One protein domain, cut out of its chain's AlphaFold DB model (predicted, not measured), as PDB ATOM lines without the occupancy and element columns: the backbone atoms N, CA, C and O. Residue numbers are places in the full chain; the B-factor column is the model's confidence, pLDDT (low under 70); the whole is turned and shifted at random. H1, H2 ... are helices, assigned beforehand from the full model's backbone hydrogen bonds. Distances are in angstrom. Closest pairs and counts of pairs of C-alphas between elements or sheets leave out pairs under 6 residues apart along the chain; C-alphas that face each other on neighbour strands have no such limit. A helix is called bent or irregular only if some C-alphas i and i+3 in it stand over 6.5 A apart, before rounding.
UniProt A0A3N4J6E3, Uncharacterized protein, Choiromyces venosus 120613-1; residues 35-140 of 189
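AT A GLANCE: This is residues 35 to 140 of the 189 residues of an uncharacterized protein of Choiromyces venosus 120613-1 (UniProt A0A3N4J6E3). This is a long rod in which H1 crosses H2, the start of H1 packs on H3, and H4 sticks out free at one end. The printed part has 106 residues, of which 67 are in four named helices, in the order H1, H2, H3, H4 along the chain, with no named strand; the class is all helix. The whole is extended, radius of gyration of the C-alphas 21.9 A, spanning 71 by 26 by 23 A.

HOW THE PARTS SIT: Start at H1, residues 36 to 62, with a kink of 46 degrees near residue 43; it is only just irregular, C-alphas 39 and 42 being 6.7 A apart. Its residues 44 to 56 touch H2, residues 76 to 95, opposite ways at a steep tilt of 51 degrees; the closest C-alphas, of Leu 49 and Ala 88, are 5.1 A apart. Its residues 36 to 41 touch H3, residues 97 to 106, opposite ways at a shallow tilt of 20 degrees; the closest C-alphas, of Leu 36 and Ser 103, are 6.4 A apart. H2 and H3 meet only through their tight link. H4, residues 131 to 140, is apart from H1, H2 and H3. Every O i to N i+4 pair is within hydrogen-bond range in H2, H3 and H4; in H1, 20 of 23.

IN THESE COORDINATES: Find C-alpha 36 at (-34.868, -47.094, 32.203); H1 runs 38.1 A from there. H2 spans 28.3 A, H3 14.2 A and H4 14.6 A, to C-alpha 140 at (-50.030, -35.572, 46.186).

THE WHOLE: The printed part has no cut; links H1 to H2 and H3 to H4 are long. pLDDT is under 70 at residues 65 to 74, 125 and 127 to 140.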
ATOM      1  N   GLN A  35     -34.718 -44.037  35.502       74.06
ATOM      2  CA  GLN A  35     -34.079 -43.925  34.186       74.06
ATOM      3  C   GLN A  35     -33.859 -45.312  33.586       74.06
ATOM      4  O   GLN A  35     -32.792 -45.915  33.685       74.06
ATOM      5  N   LEU A  36     -34.894 -45.813  32.913       71.00
ATOM      6  CA  LEU A  36     -34.868 -47.094  32.203       71.00
ATOM      7  C   LEU A  36     -33.673 -47.263  31.285       71.00
ATOM      8  O   LEU A  36     -33.168 -48.384  31.150       71.00
ATOM      9  N   LEU A  37     -33.278 -46.158  30.643       74.44
ATOM     10  CA  LEU A  37     -32.138 -46.141  29.751       74.44
ATOM     11  C   LEU A  37     -30.927 -46.694  30.493       74.44
ATOM     12  O   LEU A  37     -30.390 -47.700  30.062       74.44
ATOM     13  N   ASP A  38     -30.586 -46.147  31.657       71.44
ATOM     14  CA  ASP A  38     -29.384 -46.538  32.393       71.44
ATOM     15  C   ASP A  38     -29.499 -47.892  33.098       71.44
ATOM     16  O   ASP A  38     -28.517 -48.627  33.166       71.44
ATOM     17  N   ILE A  39     -30.690 -48.254  33.580       71.06
ATOM     18  CA  ILE A  39     -30.874 -49.456  34.409       71.06
ATOM     19  C   ILE A  39     -31.010 -50.722  33.563       71.06
ATOM     20  O   ILE A  39     -30.437 -51.758  33.887       71.06
ATOM     21  N   SER A  40     -31.829 -50.659  32.512       73.69
ATOM     22  CA  SER A  40     -32.338 -51.857  31.825       73.69
ATOM     23  C   SER A  40     -31.923 -51.951  30.363       73.69
ATOM     24  O   SER A  40     -31.744 -53.050  29.849       73.69
ATOM     25  N   ILE A  41     -31.741 -50.811  29.695       82.88
ATOM     26  CA  ILE A  41     -31.489 -50.771  28.253       82.88
ATOM     27  C   ILE A  41     -29.990 -50.658  27.967       82.88
ATOM     28  O   ILE A  41     -29.468 -51.396  27.139       82.88
ATOM     29  N   ASN A  42     -29.276 -49.777  28.672       86.12
ATOM     30  CA  ASN A  42     -27.903 -49.390  28.355       86.12
ATOM     31  C   ASN A  42     -26.931 -50.564  28.477       86.12
ATOM     32  O   ASN A  42     -26.093 -50.737  27.601       86.12
ATOM     33  N   HIS A  43     -27.052 -51.393  29.519       84.50
ATOM     34  CA  HIS A  43     -26.174 -52.556  29.677       84.50
ATOM     35  C   HIS A  43     -26.368 -53.555  28.533       84.50
ATOM     36  O   HIS A  43     -25.429 -53.852  27.803       84.50
ATOM     37  N   SER A  44     -27.601 -54.022  28.327       84.88
ATOM     38  CA  SER A  44     -27.903 -55.011  27.291       84.88
ATOM     39  C   SER A  44     -27.625 -54.503  25.877       84.88
ATOM     40  O   SER A  44     -27.194 -55.271  25.026       84.88
ATOM     41  N   PHE A  45     -27.842 -53.214  25.622       90.75
ATOM     42  CA  PHE A  45     -27.466 -52.591  24.359       90.75
ATOM     43  C   PHE A  45     -25.943 -52.542  24.175       90.75
ATOM     44  O   PHE A  45     -25.446 -52.888  23.105       90.75
ATOM     45  N   LYS A  46     -25.192 -52.149  25.214       90.44
ATOM     46  CA  LYS A  46     -23.722 -52.108  25.181       90.44
ATOM     47  C   LYS A  46     -23.109 -53.484  24.946       90.44
ATOM     48  O   LYS A  46     -22.115 -53.558  24.234       90.44
ATOM     49  N   ASP A  47     -23.701 -54.542  25.496       91.81
ATOM     50  CA  ASP A  47     -23.237 -55.915  25.270       91.81
ATOM     51  C   ASP A  47     -23.335 -56.301  23.785       91.81
ATOM     52  O   ASP A  47     -22.352 -56.756  23.205       91.81
ATOM     53  N   ILE A  48     -24.483 -56.032  23.147       93.19
ATOM     54  CA  ILE A  48     -24.695 -56.285  21.709       93.19
ATOM     55  C   ILE A  48     -23.754 -55.422  20.863       93.19
ATOM     56  O   ILE A  48     -23.114 -55.909  19.933       93.19
ATOM     57  N   LEU A  49     -23.649 -54.130  21.188       95.44
ATOM     58  CA  LEU A  49     -22.768 -53.212  20.470       95.44
ATOM     59  C   LEU A  49     -21.309 -53.668  20.538       95.44
ATOM     60  O   LEU A  49     -20.599 -53.593  19.538       95.44
ATOM     61  N   LYS A  50     -20.870 -54.145  21.705       95.31
ATOM     62  CA  LYS A  50     -19.520 -54.661  21.893       95.31
ATOM     63  C   LYS A  50     -19.263 -55.880  21.010       95.31
ATOM     64  O   LYS A  50     -18.261 -55.891  20.311       95.31
ATOM     65  N   GLU A  51     -20.174 -56.851  20.994       95.44
ATOM     66  CA  GLU A  51     -20.045 -58.045  20.147       95.44
ATOM     67  C   GLU A  51     -19.914 -57.680  18.658       95.44
ATOM     68  O   GLU A  51     -19.036 -58.194  17.966       95.44
ATOM     69  N   ILE A  52     -20.723 -56.727  18.185       94.75
ATOM     70  CA  ILE A  52     -20.657 -56.246  16.800       94.75
ATOM     71  C   ILE A  52     -19.326 -55.537  16.525       94.75
ATOM     72  O   ILE A  52     -18.715 -55.777  15.487       94.75
ATOM     73  N   ILE A  53     -18.859 -54.663  17.422       94.25
ATOM     74  CA  ILE A  53     -17.578 -53.962  17.239       94.25
ATOM     75  C   ILE A  53     -16.420 -54.963  17.191       94.25
ATOM     76  O   ILE A  53     -15.614 -54.882  16.264       94.25
ATOM     77  N   ASP A  54     -16.380 -55.921  18.120       93.94
ATOM     78  CA  ASP A  54     -15.347 -56.959  18.182       93.94
ATOM     79  C   ASP A  54     -15.319 -57.772  16.864       93.94
ATOM     80  O   ASP A  54     -14.254 -58.045  16.304       93.94
ATOM     81  N   GLU A  55     -16.487 -58.102  16.293       92.81
ATOM     82  CA  GLU A  55     -16.574 -58.794  15.000       92.81
ATOM     83  C   GLU A  55     -16.071 -57.929  13.828       92.81
ATOM     84  O   GLU A  55     -15.324 -58.408  12.965       92.81
ATOM     85  N   LYS A  56     -16.453 -56.646  13.777       88.50
ATOM     86  CA  LYS A  56     -16.028 -55.723  12.707       88.50
ATOM     87  C   LYS A  56     -14.531 -55.416  12.788       88.50
ATOM     88  O   LYS A  56     -13.909 -55.227  11.743       88.50
ATOM     89  N   GLU A  57     -13.950 -55.390  13.985       87.75
ATOM     90  CA  GLU A  57     -12.510 -55.217  14.191       87.75
ATOM     91  C   GLU A  57     -11.724 -56.382  13.575       87.75
ATOM     92  O   GLU A  57     -10.838 -56.154  12.748       87.75
ATOM     93  N   ILE A  58     -12.132 -57.628  13.841       88.75
ATOM     94  CA  ILE A  58     -11.531 -58.827  13.226       88.75
ATOM     95  C   ILE A  58     -11.632 -58.772  11.692       88.75
ATOM     96  O   ILE A  58     -10.674 -59.087  10.971       88.75
ATOM     97  N   GLN A  59     -12.787 -58.351  11.162       84.44
ATOM     98  CA  GLN A  59     -12.976 -58.187   9.717       84.44
ATOM     99  C   GLN A  59     -12.030 -57.123   9.143       84.44
ATOM    100  O   GLN A  59     -11.439 -57.341   8.085       84.44
ATOM    101  N   TRP A  60     -11.845 -56.005   9.846       80.00
ATOM    102  CA  TRP A  60     -10.967 -54.909   9.437       80.00
ATOM    103  C   TRP A  60      -9.483 -55.296   9.430       80.00
ATOM    104  O   TRP A  60      -8.746 -54.930   8.510       80.00
ATOM    105  N   GLU A  61      -9.041 -56.081  10.415       79.69
ATOM    106  CA  GLU A  61      -7.675 -56.615  10.474       79.69
ATOM    107  C   GLU A  61      -7.375 -57.595   9.332       79.69
ATOM    108  O   GLU A  61      -6.239 -57.673   8.861       79.69
ATOM    109  N   THR A  62      -8.403 -58.289   8.835       80.62
ATOM    110  CA  THR A  62      -8.288 -59.260   7.737       80.62
ATOM    111  C   THR A  62      -8.163 -58.590   6.357       80.62
ATOM    112  O   THR A  62      -7.700 -59.222   5.402       80.62
ATOM    113  N   ILE A  63      -8.534 -57.310   6.222       76.69
ATOM    114  CA  ILE A  63      -8.429 -56.572   4.953       76.69
ATOM    115  C   ILE A  63      -6.950 -56.256   4.660       76.69
ATOM    116  O   ILE A  63      -6.296 -55.588   5.470       76.69
ATOM    117  N   PRO A  64      -6.417 -56.670   3.489       75.62
ATOM    118  CA  PRO A  64      -5.061 -56.333   3.077       75.62
ATOM    119  C   PRO A  64      -4.832 -54.821   3.099       75.62
ATOM    120  O   PRO A  64      -5.663 -54.050   2.631       75.62
ATOM    121  N   GLU A  65      -3.666 -54.389   3.577       68.69
ATOM    122  CA  GLU A  65      -3.324 -52.970   3.754       68.69
ATOM    123  C   GLU A  65      -3.508 -52.128   2.475       68.69
ATOM    124  O   GLU A  65      -3.902 -50.968   2.552       68.69
ATOM    125  N   LYS A  66      -3.325 -52.735   1.291       68.94
ATOM    126  CA  LYS A  66      -3.522 -52.078  -0.014       68.94
ATOM    127  C   LYS A  66      -4.982 -51.697  -0.310       68.94
ATOM    128  O   LYS A  66      -5.216 -50.839  -1.152       68.94
ATOM    129  N   ASP A  67      -5.932 -52.400   0.308       68.25
ATOM    130  CA  ASP A  67      -7.372 -52.278   0.063       68.25
ATOM    131  C   ASP A  67      -8.060 -51.478   1.186       68.25
ATOM    132  O   ASP A  67      -9.279 -51.293   1.169       68.25
ATOM    133  N   ARG A  68      -7.290 -50.975   2.166       67.25
ATOM    134  CA  ARG A  68      -7.815 -50.100   3.216       67.25
ATOM    135  C   ARG A  68      -8.165 -48.730   2.622       67.25
ATOM    136  O   ARG A  68      -7.361 -48.163   1.876       67.25
ATOM    137  N   PRO A  69      -9.340 -48.169   2.949       63.50
ATOM    138  CA  PRO A  69      -9.754 -46.877   2.422       63.50
ATOM    139  C   PRO A  69      -8.771 -45.789   2.873       63.50
ATOM    140  O   PRO A  69      -8.688 -45.459   4.055       63.50
ATOM    141  N   SER A  70      -8.005 -45.255   1.919       62.28
ATOM    142  CA  SER A  70      -7.058 -44.164   2.150       62.28
ATOM    143  C   SER A  70      -7.751 -42.802   2.100       62.28
ATOM    144  O   SER A  70      -8.556 -42.534   1.211       62.28
ATOM    145  N   GLU A  71      -7.372 -41.952   3.057       62.34
ATOM    146  CA  GLU A  71      -7.584 -40.498   3.101       62.34
ATOM    147  C   GLU A  71      -9.047 -40.012   3.064       62.34
ATOM    148  O   GLU A  71      -9.474 -39.254   2.195       62.34
ATOM    149  N   SER A  72      -9.813 -40.370   4.097       62.19
ATOM    150  CA  SER A  72     -11.020 -39.630   4.490       62.19
ATOM    151  C   SER A  72     -10.686 -38.647   5.621       62.19
ATOM    152  O   SER A  72      -9.936 -38.976   6.535       62.19
ATOM    153  N   LYS A  73     -11.282 -37.444   5.600       64.44
ATOM    154  CA  LYS A  73     -11.221 -36.487   6.730       64.44
ATOM    155  C   LYS A  73     -11.908 -37.018   7.993       64.44
ATOM    156  O   LYS A  73     -11.638 -36.533   9.087       64.44
ATOM    157  N   VAL A  74     -12.828 -37.965   7.828       68.19
ATOM    158  CA  VAL A  74     -13.491 -38.674   8.921       68.19
ATOM    159  C   VAL A  74     -12.770 -39.994   9.117       68.19
ATOM    160  O   VAL A  74     -12.655 -40.771   8.168       68.19
ATOM    161  N   ASP A  75     -12.319 -40.231  10.344       82.19
ATOM    162  CA  ASP A  75     -11.715 -41.490  10.763       82.19
ATOM    163  C   ASP A  75     -12.630 -42.673  10.367       82.19
ATOM    164  O   ASP A  75     -13.784 -42.712  10.818       82.19
ATOM    165  N   PRO A  76     -12.169 -43.613   9.516       80.75
ATOM    166  CA  PRO A  76     -12.939 -44.791   9.117       80.75
ATOM    167  C   PRO A  76     -13.505 -45.572  10.308       80.75
ATOM    168  O   PRO A  76     -14.602 -46.127  10.214       80.75
ATOM    169  N   TRP A  77     -12.815 -45.536  11.450       83.38
ATOM    170  CA  TRP A  77     -13.280 -46.116  12.704       83.38
ATOM    171  C   TRP A  77     -14.605 -45.506  13.180       83.38
ATOM    172  O   TRP A  77     -15.526 -46.223  13.565       83.38
ATOM    173  N   ARG A  78     -14.766 -44.180  13.082       87.06
ATOM    174  CA  ARG A  78     -16.009 -43.485  13.474       87.06
ATOM    175  C   ARG A  78     -17.181 -43.859  12.576       87.06
ATOM    176  O   ARG A  78     -18.311 -43.968  13.051       87.06
ATOM    177  N   VAL A  79     -16.912 -44.044  11.284       87.50
ATOM    178  CA  VAL A  79     -17.925 -44.503  10.327       87.50
ATOM    179  C   VAL A  79     -18.359 -45.920  10.691       87.50
ATOM    180  O   VAL A  79     -19.556 -46.171  10.799       87.50
ATOM    181  N   MET A  80     -17.405 -46.815  10.957       89.88
ATOM    182  CA  MET A  80     -17.678 -48.191  11.375       89.88
ATOM    183  C   MET A  80     -18.497 -48.253  12.669       89.88
ATOM    184  O   MET A  80     -19.542 -48.900  12.677       89.88
ATOM    185  N   ILE A  81     -18.112 -47.505  13.711       91.81
ATOM    186  CA  ILE A  81     -18.879 -47.436  14.966       91.81
ATOM    187  C   ILE A  81     -20.305 -46.947  14.711       91.81
ATOM    188  O   ILE A  81     -21.248 -47.490  15.275       91.81
ATOM    189  N   SER A  82     -20.486 -45.936  13.860       93.31
ATOM    190  CA  SER A  82     -21.822 -45.394  13.577       93.31
ATOM    191  C   SER A  82     -22.739 -46.449  12.948       93.31
ATOM    192  O   SER A  82     -23.904 -46.557  13.329       93.31
ATOM    193  N   TRP A  83     -22.207 -47.264  12.031       94.19
ATOM    194  CA  TRP A  83     -22.932 -48.409  11.478       94.19
ATOM    195  C   TRP A  83     -23.189 -49.490  12.529       94.19
ATOM    196  O   TRP A  83     -24.313 -49.977  12.619       94.19
ATOM    197  N   ALA A  84     -22.190 -49.814  13.355       94.38
ATOM    198  CA  ALA A  84     -22.320 -50.797  14.428       94.38
ATOM    199  C   ALA A  84     -23.402 -50.403  15.447       94.38
ATOM    200  O   ALA A  84     -24.165 -51.254  15.885       94.38
ATOM    201  N   VAL A  85     -23.528 -49.114  15.778       95.44
ATOM    202  CA  VAL A  85     -24.595 -48.591  16.649       95.44
ATOM    203  C   VAL A  85     -25.975 -48.796  16.027       95.44
ATOM    204  O   VAL A  85     -26.894 -49.224  16.725       95.44
ATOM    205  N   GLY A  86     -26.130 -48.515  14.728       94.38
ATOM    206  CA  GLY A  86     -27.387 -48.759  14.015       94.38
ATOM    207  C   GLY A  86     -27.764 -50.242  14.002       94.38
ATOM    208  O   GLY A  86     -28.883 -50.600  14.363       94.38
ATOM    209  N   GLU A  87     -26.801 -51.103  13.673       95.31
ATOM    210  CA  GLU A  87     -26.968 -52.560  13.653       95.31
ATOM    211  C   GLU A  87     -27.307 -53.111  15.051       95.31
ATOM    212  O   GLU A  87     -28.262 -53.874  15.210       95.31
ATOM    213  N   ALA A  88     -26.599 -52.653  16.088       95.00
ATOM    214  CA  ALA A  88     -26.859 -53.019  17.478       95.00
ATOM    215  C   ALA A  88     -28.266 -52.614  17.922       95.00
ATOM    216  O   ALA A  88     -28.930 -53.366  18.632       95.00
ATOM    217  N   TRP A  89     -28.741 -51.437  17.501       93.31
ATOM    218  CA  TRP A  89     -30.074 -50.956  17.856       93.31
ATOM    219  C   TRP A  89     -31.172 -51.815  17.232       93.31
ATOM    220  O   TRP A  89     -32.102 -52.225  17.926       93.31
ATOM    221  N   GLU A  90     -31.043 -52.155  15.949       94.31
ATOM    222  CA  GLU A  90     -31.988 -53.045  15.271       94.31
ATOM    223  C   GLU A  90     -32.028 -54.427  15.936       94.31
ATOM    224  O   GLU A  90     -33.108 -54.934  16.260       94.31
ATOM    225  N   GLN A  91     -30.859 -55.010  16.221       93.81
ATOM    226  CA  GLN A  91     -30.766 -56.295  16.913       93.81
ATOM    227  C   GLN A  91     -31.338 -56.234  18.333       93.81
ATOM    228  O   GLN A  91     -32.069 -57.141  18.745       93.81
ATOM    229  N   PHE A  92     -31.064 -55.163  19.080       91.44
ATOM    230  CA  PHE A  92     -31.613 -54.941  20.416       91.44
ATOM    231  C   PHE A  92     -33.144 -54.853  20.386       91.44
ATOM    232  O   PHE A  92     -33.819 -55.540  21.152       91.44
ATOM    233  N   CYS A  93     -33.717 -54.084  19.456       88.31
ATOM    234  CA  CYS A  93     -35.167 -53.971  19.307       88.31
ATOM    235  C   CYS A  93     -35.845 -55.308  18.970       88.31
ATOM    236  O   CYS A  93     -36.994 -55.520  19.361       88.31
ATOM    237  N   LEU A  94     -35.160 -56.207  18.257       89.06
ATOM    238  CA  LEU A  94     -35.678 -57.535  17.919       89.06
ATOM    239  C   LEU A  94     -35.541 -58.532  19.077       89.06
ATOM    240  O   LEU A  94     -36.490 -59.254  19.380       89.06
ATOM    241  N   SER A  95     -34.376 -58.570  19.723       86.31
ATOM    242  CA  SER A  95     -34.032 -59.566  20.749       86.31
ATOM    243  C   SER A  95     -34.584 -59.226  22.134       86.31
ATOM    244  O   SER A  95     -35.033 -60.114  22.856       86.31
ATOM    245  N   GLN A  96     -34.599 -57.942  22.492       85.38
ATOM    246  CA  GLN A  96     -34.880 -57.447  23.844       85.38
ATOM    247  C   GLN A  96     -36.174 -56.625  23.903       85.38
ATOM    248  O   GLN A  96     -36.397 -55.862  24.845       85.38
ATOM    249  N   LYS A  97     -37.077 -56.793  22.925       86.75
ATOM    250  CA  LYS A  97     -38.379 -56.102  22.875       86.75
ATOM    251  C   LYS A  97     -39.146 -56.199  24.194       86.75
ATOM    252  O   LYS A  97     -39.763 -55.230  24.630       86.75
ATOM    253  N   GLU A  98     -39.106 -57.372  24.817       84.94
ATOM    254  CA  GLU A  98     -39.809 -57.615  26.070       84.94
ATOM    255  C   GLU A  98     -39.148 -56.910  27.254       84.94
ATOM    256  O   GLU A  98     -39.856 -56.441  28.136       84.94
ATOM    257  N   VAL A  99     -37.819 -56.753  27.249       82.88
ATOM    258  CA  VAL A  99     -37.113 -55.944  28.251       82.88
ATOM    259  C   VAL A  99     -37.567 -54.498  28.144       82.88
ATOM    260  O   VAL A  99     -37.988 -53.936  29.144       82.88
ATOM    261  N   ILE A 100     -37.597 -53.929  26.934       84.31
ATOM    262  CA  ILE A 100     -38.125 -52.576  26.716       84.31
ATOM    263  C   ILE A 100     -39.557 -52.500  27.261       84.31
ATOM    264  O   ILE A 100     -39.846 -51.689  28.137       84.31
ATOM    265  N   ARG A 101     -40.455 -53.385  26.815       85.62
ATOM    266  CA  ARG A 101     -41.859 -53.367  27.245       85.62
ATOM    267  C   ARG A 101     -41.998 -53.441  28.769       85.62
ATOM    268  O   ARG A 101     -42.617 -52.562  29.363       85.62
ATOM    269  N   CYS A 102     -41.405 -54.458  29.392       84.50
ATOM    270  CA  CYS A 102     -41.474 -54.677  30.831       84.50
ATOM    271  C   CYS A 102     -40.895 -53.500  31.600       84.50
ATOM    272  O   CYS A 102     -41.536 -53.027  32.527       84.50
ATOM    273  N   SER A 103     -39.741 -52.973  31.197       83.50
ATOM    274  CA  SER A 103     -39.119 -51.854  31.891       83.50
ATOM    275  C   SER A 103     -40.028 -50.624  31.905       83.50
ATOM    276  O   SER A 103     -40.171 -50.011  32.960       83.50
ATOM    277  N   PHE A 104     -40.696 -50.292  30.790       85.19
ATOM    278  CA  PHE A 104     -41.619 -49.143  30.719       85.19
ATOM    279  C   PHE A 104     -42.926 -49.391  31.477       85.19
ATOM    280  O   PHE A 104     -43.439 -48.478  32.123       85.19
ATOM    281  N   THR A 105     -43.432 -50.624  31.459       86.94
ATOM    282  CA  THR A 105     -44.617 -51.025  32.232       86.94
ATOM    283  C   THR A 105     -44.346 -51.011  33.736       86.94
ATOM    284  O   THR A 105     -45.121 -50.445  34.497       86.94
ATOM    285  N   THR A 106     -43.212 -51.557  34.175       85.06
ATOM    286  CA  THR A 106     -42.838 -51.692  35.588       85.06
ATOM    287  C   THR A 106     -42.683 -50.348  36.301       85.06
ATOM    288  O   THR A 106     -42.970 -50.261  37.493       85.06
ATOM    289  N   VAL A 107     -42.270 -49.292  35.599       83.19
ATOM    290  CA  VAL A 107     -42.216 -47.931  36.167       83.19
ATOM    291  C   VAL A 107     -43.499 -47.122  35.943       83.19
ATOM    292  O   VAL A 107     -43.558 -45.959  36.328       83.19
ATOM    293  N   GLY A 108     -44.502 -47.699  35.277       84.88
ATOM    294  CA  GLY A 108     -45.770 -47.043  34.964       84.88
ATOM    295  C   GLY A 108     -45.747 -46.073  33.778       84.88
ATOM    296  O   GLY A 108     -46.770 -45.476  33.471       84.88
ATOM    297  N   LEU A 109     -44.627 -45.932  33.060       84.69
ATOM    298  CA  LEU A 109     -44.512 -45.000  31.926       84.69
ATOM    299  C   LEU A 109     -45.310 -45.443  30.690       84.69
ATOM    300  O   LEU A 109     -45.623 -44.613  29.842       84.69
ATOM    301  N   SER A 110     -45.618 -46.737  30.566       87.06
ATOM    302  CA  SER A 110     -46.475 -47.260  29.491       87.06
ATOM    303  C   SER A 110     -47.910 -47.552  29.934       87.06
ATOM    304  O   SER A 110     -48.636 -48.210  29.187       87.06
ATOM    305  N   LEU A 111     -48.293 -47.174  31.155       87.00
ATOM    306  CA  LEU A 111     -49.609 -47.481  31.709       87.00
ATOM    307  C   LEU A 111     -50.583 -46.310  31.523       87.00
ATOM    308  O   LEU A 111     -50.152 -45.158  31.425       87.00
ATOM    309  N   PRO A 112     -51.899 -46.581  31.462       84.31
ATOM    310  CA  PRO A 112     -52.918 -45.538  31.472       84.31
ATOM    311  C   PRO A 112     -52.810 -44.615  32.697       84.31
ATOM    312  O   PRO A 112     -52.592 -45.072  33.816       84.31
ATOM    313  N   ILE A 113     -53.018 -43.311  32.490       81.56
ATOM    314  CA  ILE A 113     -52.949 -42.280  33.548       81.56
ATOM    315  C   ILE A 113     -54.133 -42.377  34.530       81.56
ATOM    316  O   ILE A 113     -54.079 -41.841  35.633       81.56
ATOM    317  N   ASP A 114     -55.210 -43.068  34.155       81.88
ATOM    318  CA  ASP A 114     -56.406 -43.245  34.992       81.88
ATOM    319  C   ASP A 114     -56.195 -44.194  36.187       81.88
ATOM    320  O   ASP A 114     -57.111 -44.386  36.990       81.88
ATOM    321  N   GLY A 115     -55.000 -44.780  36.310       81.19
ATOM    322  CA  GLY A 115     -54.623 -45.686  37.387       81.19
ATOM    323  C   GLY A 115     -55.206 -47.092  37.247       81.19
ATOM    324  O   GLY A 115     -55.081 -47.909  38.163       81.19
ATOM    325  N   SER A 116     -55.840 -47.426  36.111       86.44
ATOM    326  CA  SER A 116     -56.496 -48.730  35.924       86.44
ATOM    327  C   SER A 116     -55.532 -49.916  36.025       86.44
ATOM    328  O   SER A 116     -55.962 -51.039  36.286       86.44
ATOM    329  N   CYS A 117     -54.240 -49.669  35.793       85.88
ATOM    330  CA  CYS A 117     -53.181 -50.672  35.748       85.88
ATOM    331  C   CYS A 117     -52.091 -50.458  36.810       85.88
ATOM    332  O   CYS A 117     -51.040 -51.085  36.712       85.88
ATOM    333  N   ASP A 118     -52.311 -49.643  37.847       85.19
ATOM    334  CA  ASP A 118     -51.273 -49.325  38.850       85.19
ATOM    335  C   ASP A 118     -50.690 -50.562  39.555       85.19
ATOM    336  O   ASP A 118     -49.549 -50.549  40.011       85.19
ATOM    337  N   SER A 119     -51.434 -51.674  39.589       84.56
ATOM    338  CA  SER A 119     -50.947 -52.963  40.098       84.56
ATOM    339  C   SER A 119     -49.773 -53.558  39.309       84.56
ATOM    340  O   SER A 119     -49.124 -54.479  39.801       84.56
ATOM    341  N   GLU A 120     -49.517 -53.087  38.086       84.94
ATOM    342  CA  GLU A 120     -48.390 -53.512  37.245       84.94
ATOM    343  C   GLU A 120     -47.093 -52.741  37.560       84.94
ATOM    344  O   GLU A 120     -46.009 -53.148  37.131       84.94
ATOM    345  N   ILE A 121     -47.180 -51.656  38.342       86.19
ATOM    346  CA  ILE A 121     -46.029 -50.857  38.764       86.19
ATOM    347  C   ILE A 121     -45.281 -51.601  39.874       86.19
ATOM    348  O   ILE A 121     -45.840 -51.951  40.913       86.19
ATOM    349  N   SER A 122     -43.981 -51.819  39.679       83.06
ATOM    350  CA  SER A 122     -43.123 -52.523  40.633       83.06
ATOM    351  C   SER A 122     -41.748 -51.870  40.699       83.06
ATOM    352  O   SER A 122     -40.803 -52.235  40.001       83.06
ATOM    353  N   LEU A 123     -41.623 -50.858  41.554       79.25
ATOM    354  CA  LEU A 123     -40.362 -50.152  41.748       79.25
ATOM    355  C   LEU A 123     -39.514 -50.878  42.792       79.25
ATOM    356  O   LEU A 123     -39.913 -51.068  43.942       79.25
ATOM    357  N   LYS A 124     -38.308 -51.283  42.392       71.75
ATOM    358  CA  LYS A 124     -37.370 -51.967  43.283       71.75
ATOM    359  C   LYS A 124     -37.067 -51.089  44.501       71.75
ATOM    360  O   LYS A 124     -36.627 -49.955  44.358       71.75
ATOM    361  N   GLY A 125     -37.272 -51.640  45.696       69.06
ATOM    362  CA  GLY A 125     -37.043 -50.933  46.961       69.06
ATOM    363  C   GLY A 125     -38.247 -50.141  47.479       69.06
ATOM    364  O   GLY A 125     -38.178 -49.632  48.593       69.06
ATOM    365  N   ILE A 126     -39.358 -50.090  46.735       70.31
ATOM    366  CA  ILE A 126     -40.598 -49.439  47.165       70.31
ATOM    367  C   ILE A 126     -41.659 -50.513  47.407       70.31
ATOM    368  O   ILE A 126     -42.139 -51.163  46.481       70.31
ATOM    369  N   ASN A 127     -42.049 -50.698  48.669       69.25
ATOM    370  CA  ASN A 127     -43.159 -51.576  49.024       69.25
ATOM    371  C   ASN A 127     -44.454 -50.760  49.086       69.25
ATOM    372  O   ASN A 127     -44.726 -50.105  50.090       69.25
ATOM    373  N   MET A 128     -45.295 -50.854  48.051       65.50
ATOM    374  CA  MET A 128     -46.604 -50.172  48.020       65.50
ATOM    375  C   MET A 128     -47.574 -50.624  49.129       65.50
ATOM    376  O   MET A 128     -48.591 -49.984  49.366       65.50
ATOM    377  N   GLY A 129     -47.260 -51.711  49.843       63.59
ATOM    378  CA  GLY A 129     -48.003 -52.147  51.027       63.59
ATOM    379  C   GLY A 129     -47.728 -51.330  52.296       63.59
ATOM    380  O   GLY A 129     -48.348 -51.605  53.322       63.59
ATOM    381  N   GLN A 130     -46.804 -50.361  52.273       66.00
ATOM    382  CA  GLN A 130     -46.549 -49.498  53.427       66.00
ATOM    383  C   GLN A 130     -47.613 -48.389  53.515       66.00
ATOM    384  O   GLN A 130     -47.691 -47.549  52.616       66.00
ATOM    385  N   PRO A 131     -48.411 -48.338  54.600       62.59
ATOM    386  CA  PRO A 131     -49.518 -47.388  54.719       62.59
ATOM    387  C   PRO A 131     -49.065 -45.922  54.688       62.59
ATOM    388  O   PRO A 131     -49.791 -45.074  54.192       62.59
ATOM    389  N   GLU A 132     -47.845 -45.633  55.141       64.88
ATOM    390  CA  GLU A 132     -47.261 -44.286  55.135       64.88
ATOM    391  C   GLU A 132     -46.997 -43.756  53.714       64.88
ATOM    392  O   GLU A 132     -47.255 -42.589  53.430       64.88
ATOM    393  N   LEU A 133     -46.569 -44.616  52.780       60.78
ATOM    394  CA  LEU A 133     -46.392 -44.238  51.372       60.78
ATOM    395  C   LEU A 133     -47.735 -44.001  50.678       60.78
ATOM    396  O   LEU A 133     -47.869 -43.053  49.909       60.78
ATOM    397  N   VAL A 134     -48.732 -44.839  50.968       62.16
ATOM    398  CA  VAL A 134     -50.087 -44.701  50.415       62.16
ATOM    399  C   VAL A 134     -50.748 -43.408  50.899       62.16
ATOM    400  O   VAL A 134     -51.386 -42.717  50.105       62.16
ATOM    401  N   GLU A 135     -50.569 -43.055  52.172       62.78
ATOM    402  CA  GLU A 135     -51.077 -41.798  52.731       62.78
ATOM    403  C   GLU A 135     -50.367 -40.587  52.101       62.78
ATOM    404  O   GLU A 135     -51.026 -39.658  51.639       62.78
ATOM    405  N   ASN A 136     -49.036 -40.636  51.963       60.53
ATOM    406  CA  ASN A 136     -48.260 -39.568  51.327       60.53
ATOM    407  C   ASN A 136     -48.611 -39.383  49.838       60.53
ATOM    408  O   ASN A 136     -48.695 -38.252  49.365       60.53
ATOM    409  N   LEU A 137     -48.889 -40.460  49.096       60.22
ATOM    410  CA  LEU A 137     -49.339 -40.380  47.700       60.22
ATOM    411  C   LEU A 137     -50.750 -39.781  47.573       60.22
ATOM    412  O   LEU A 137     -51.011 -39.017  46.643       60.22
ATOM    413  N   ARG A 138     -51.653 -40.054  48.528       57.88
ATOM    414  CA  ARG A 138     -52.986 -39.418  48.576       57.88
ATOM    415  C   ARG A 138     -52.904 -37.906  48.786       57.88
ATOM    416  O   ARG A 138     -53.737 -37.172  48.252       57.88
ATOM    417  N   VAL A 139     -51.896 -37.430  49.516       54.72
ATOM    418  CA  VAL A 139     -51.633 -35.989  49.672       54.72
ATOM    419  C   VAL A 139     -51.226 -35.360  48.332       54.72
ATOM    420  O   VAL A 139     -51.676 -34.263  48.009       54.72
ATOM    421  N   TRP A 140     -50.470 -36.074  47.495       49.91
ATOM    422  CA  TRP A 140     -50.030 -35.572  46.186       49.91
ATOM    423  C   TRP A 140     -51.160 -35.434  45.159       49.91
ATOM    424  O   TRP A 140     -51.132 -34.502  44.354       49.91
TER     425      TRP A 140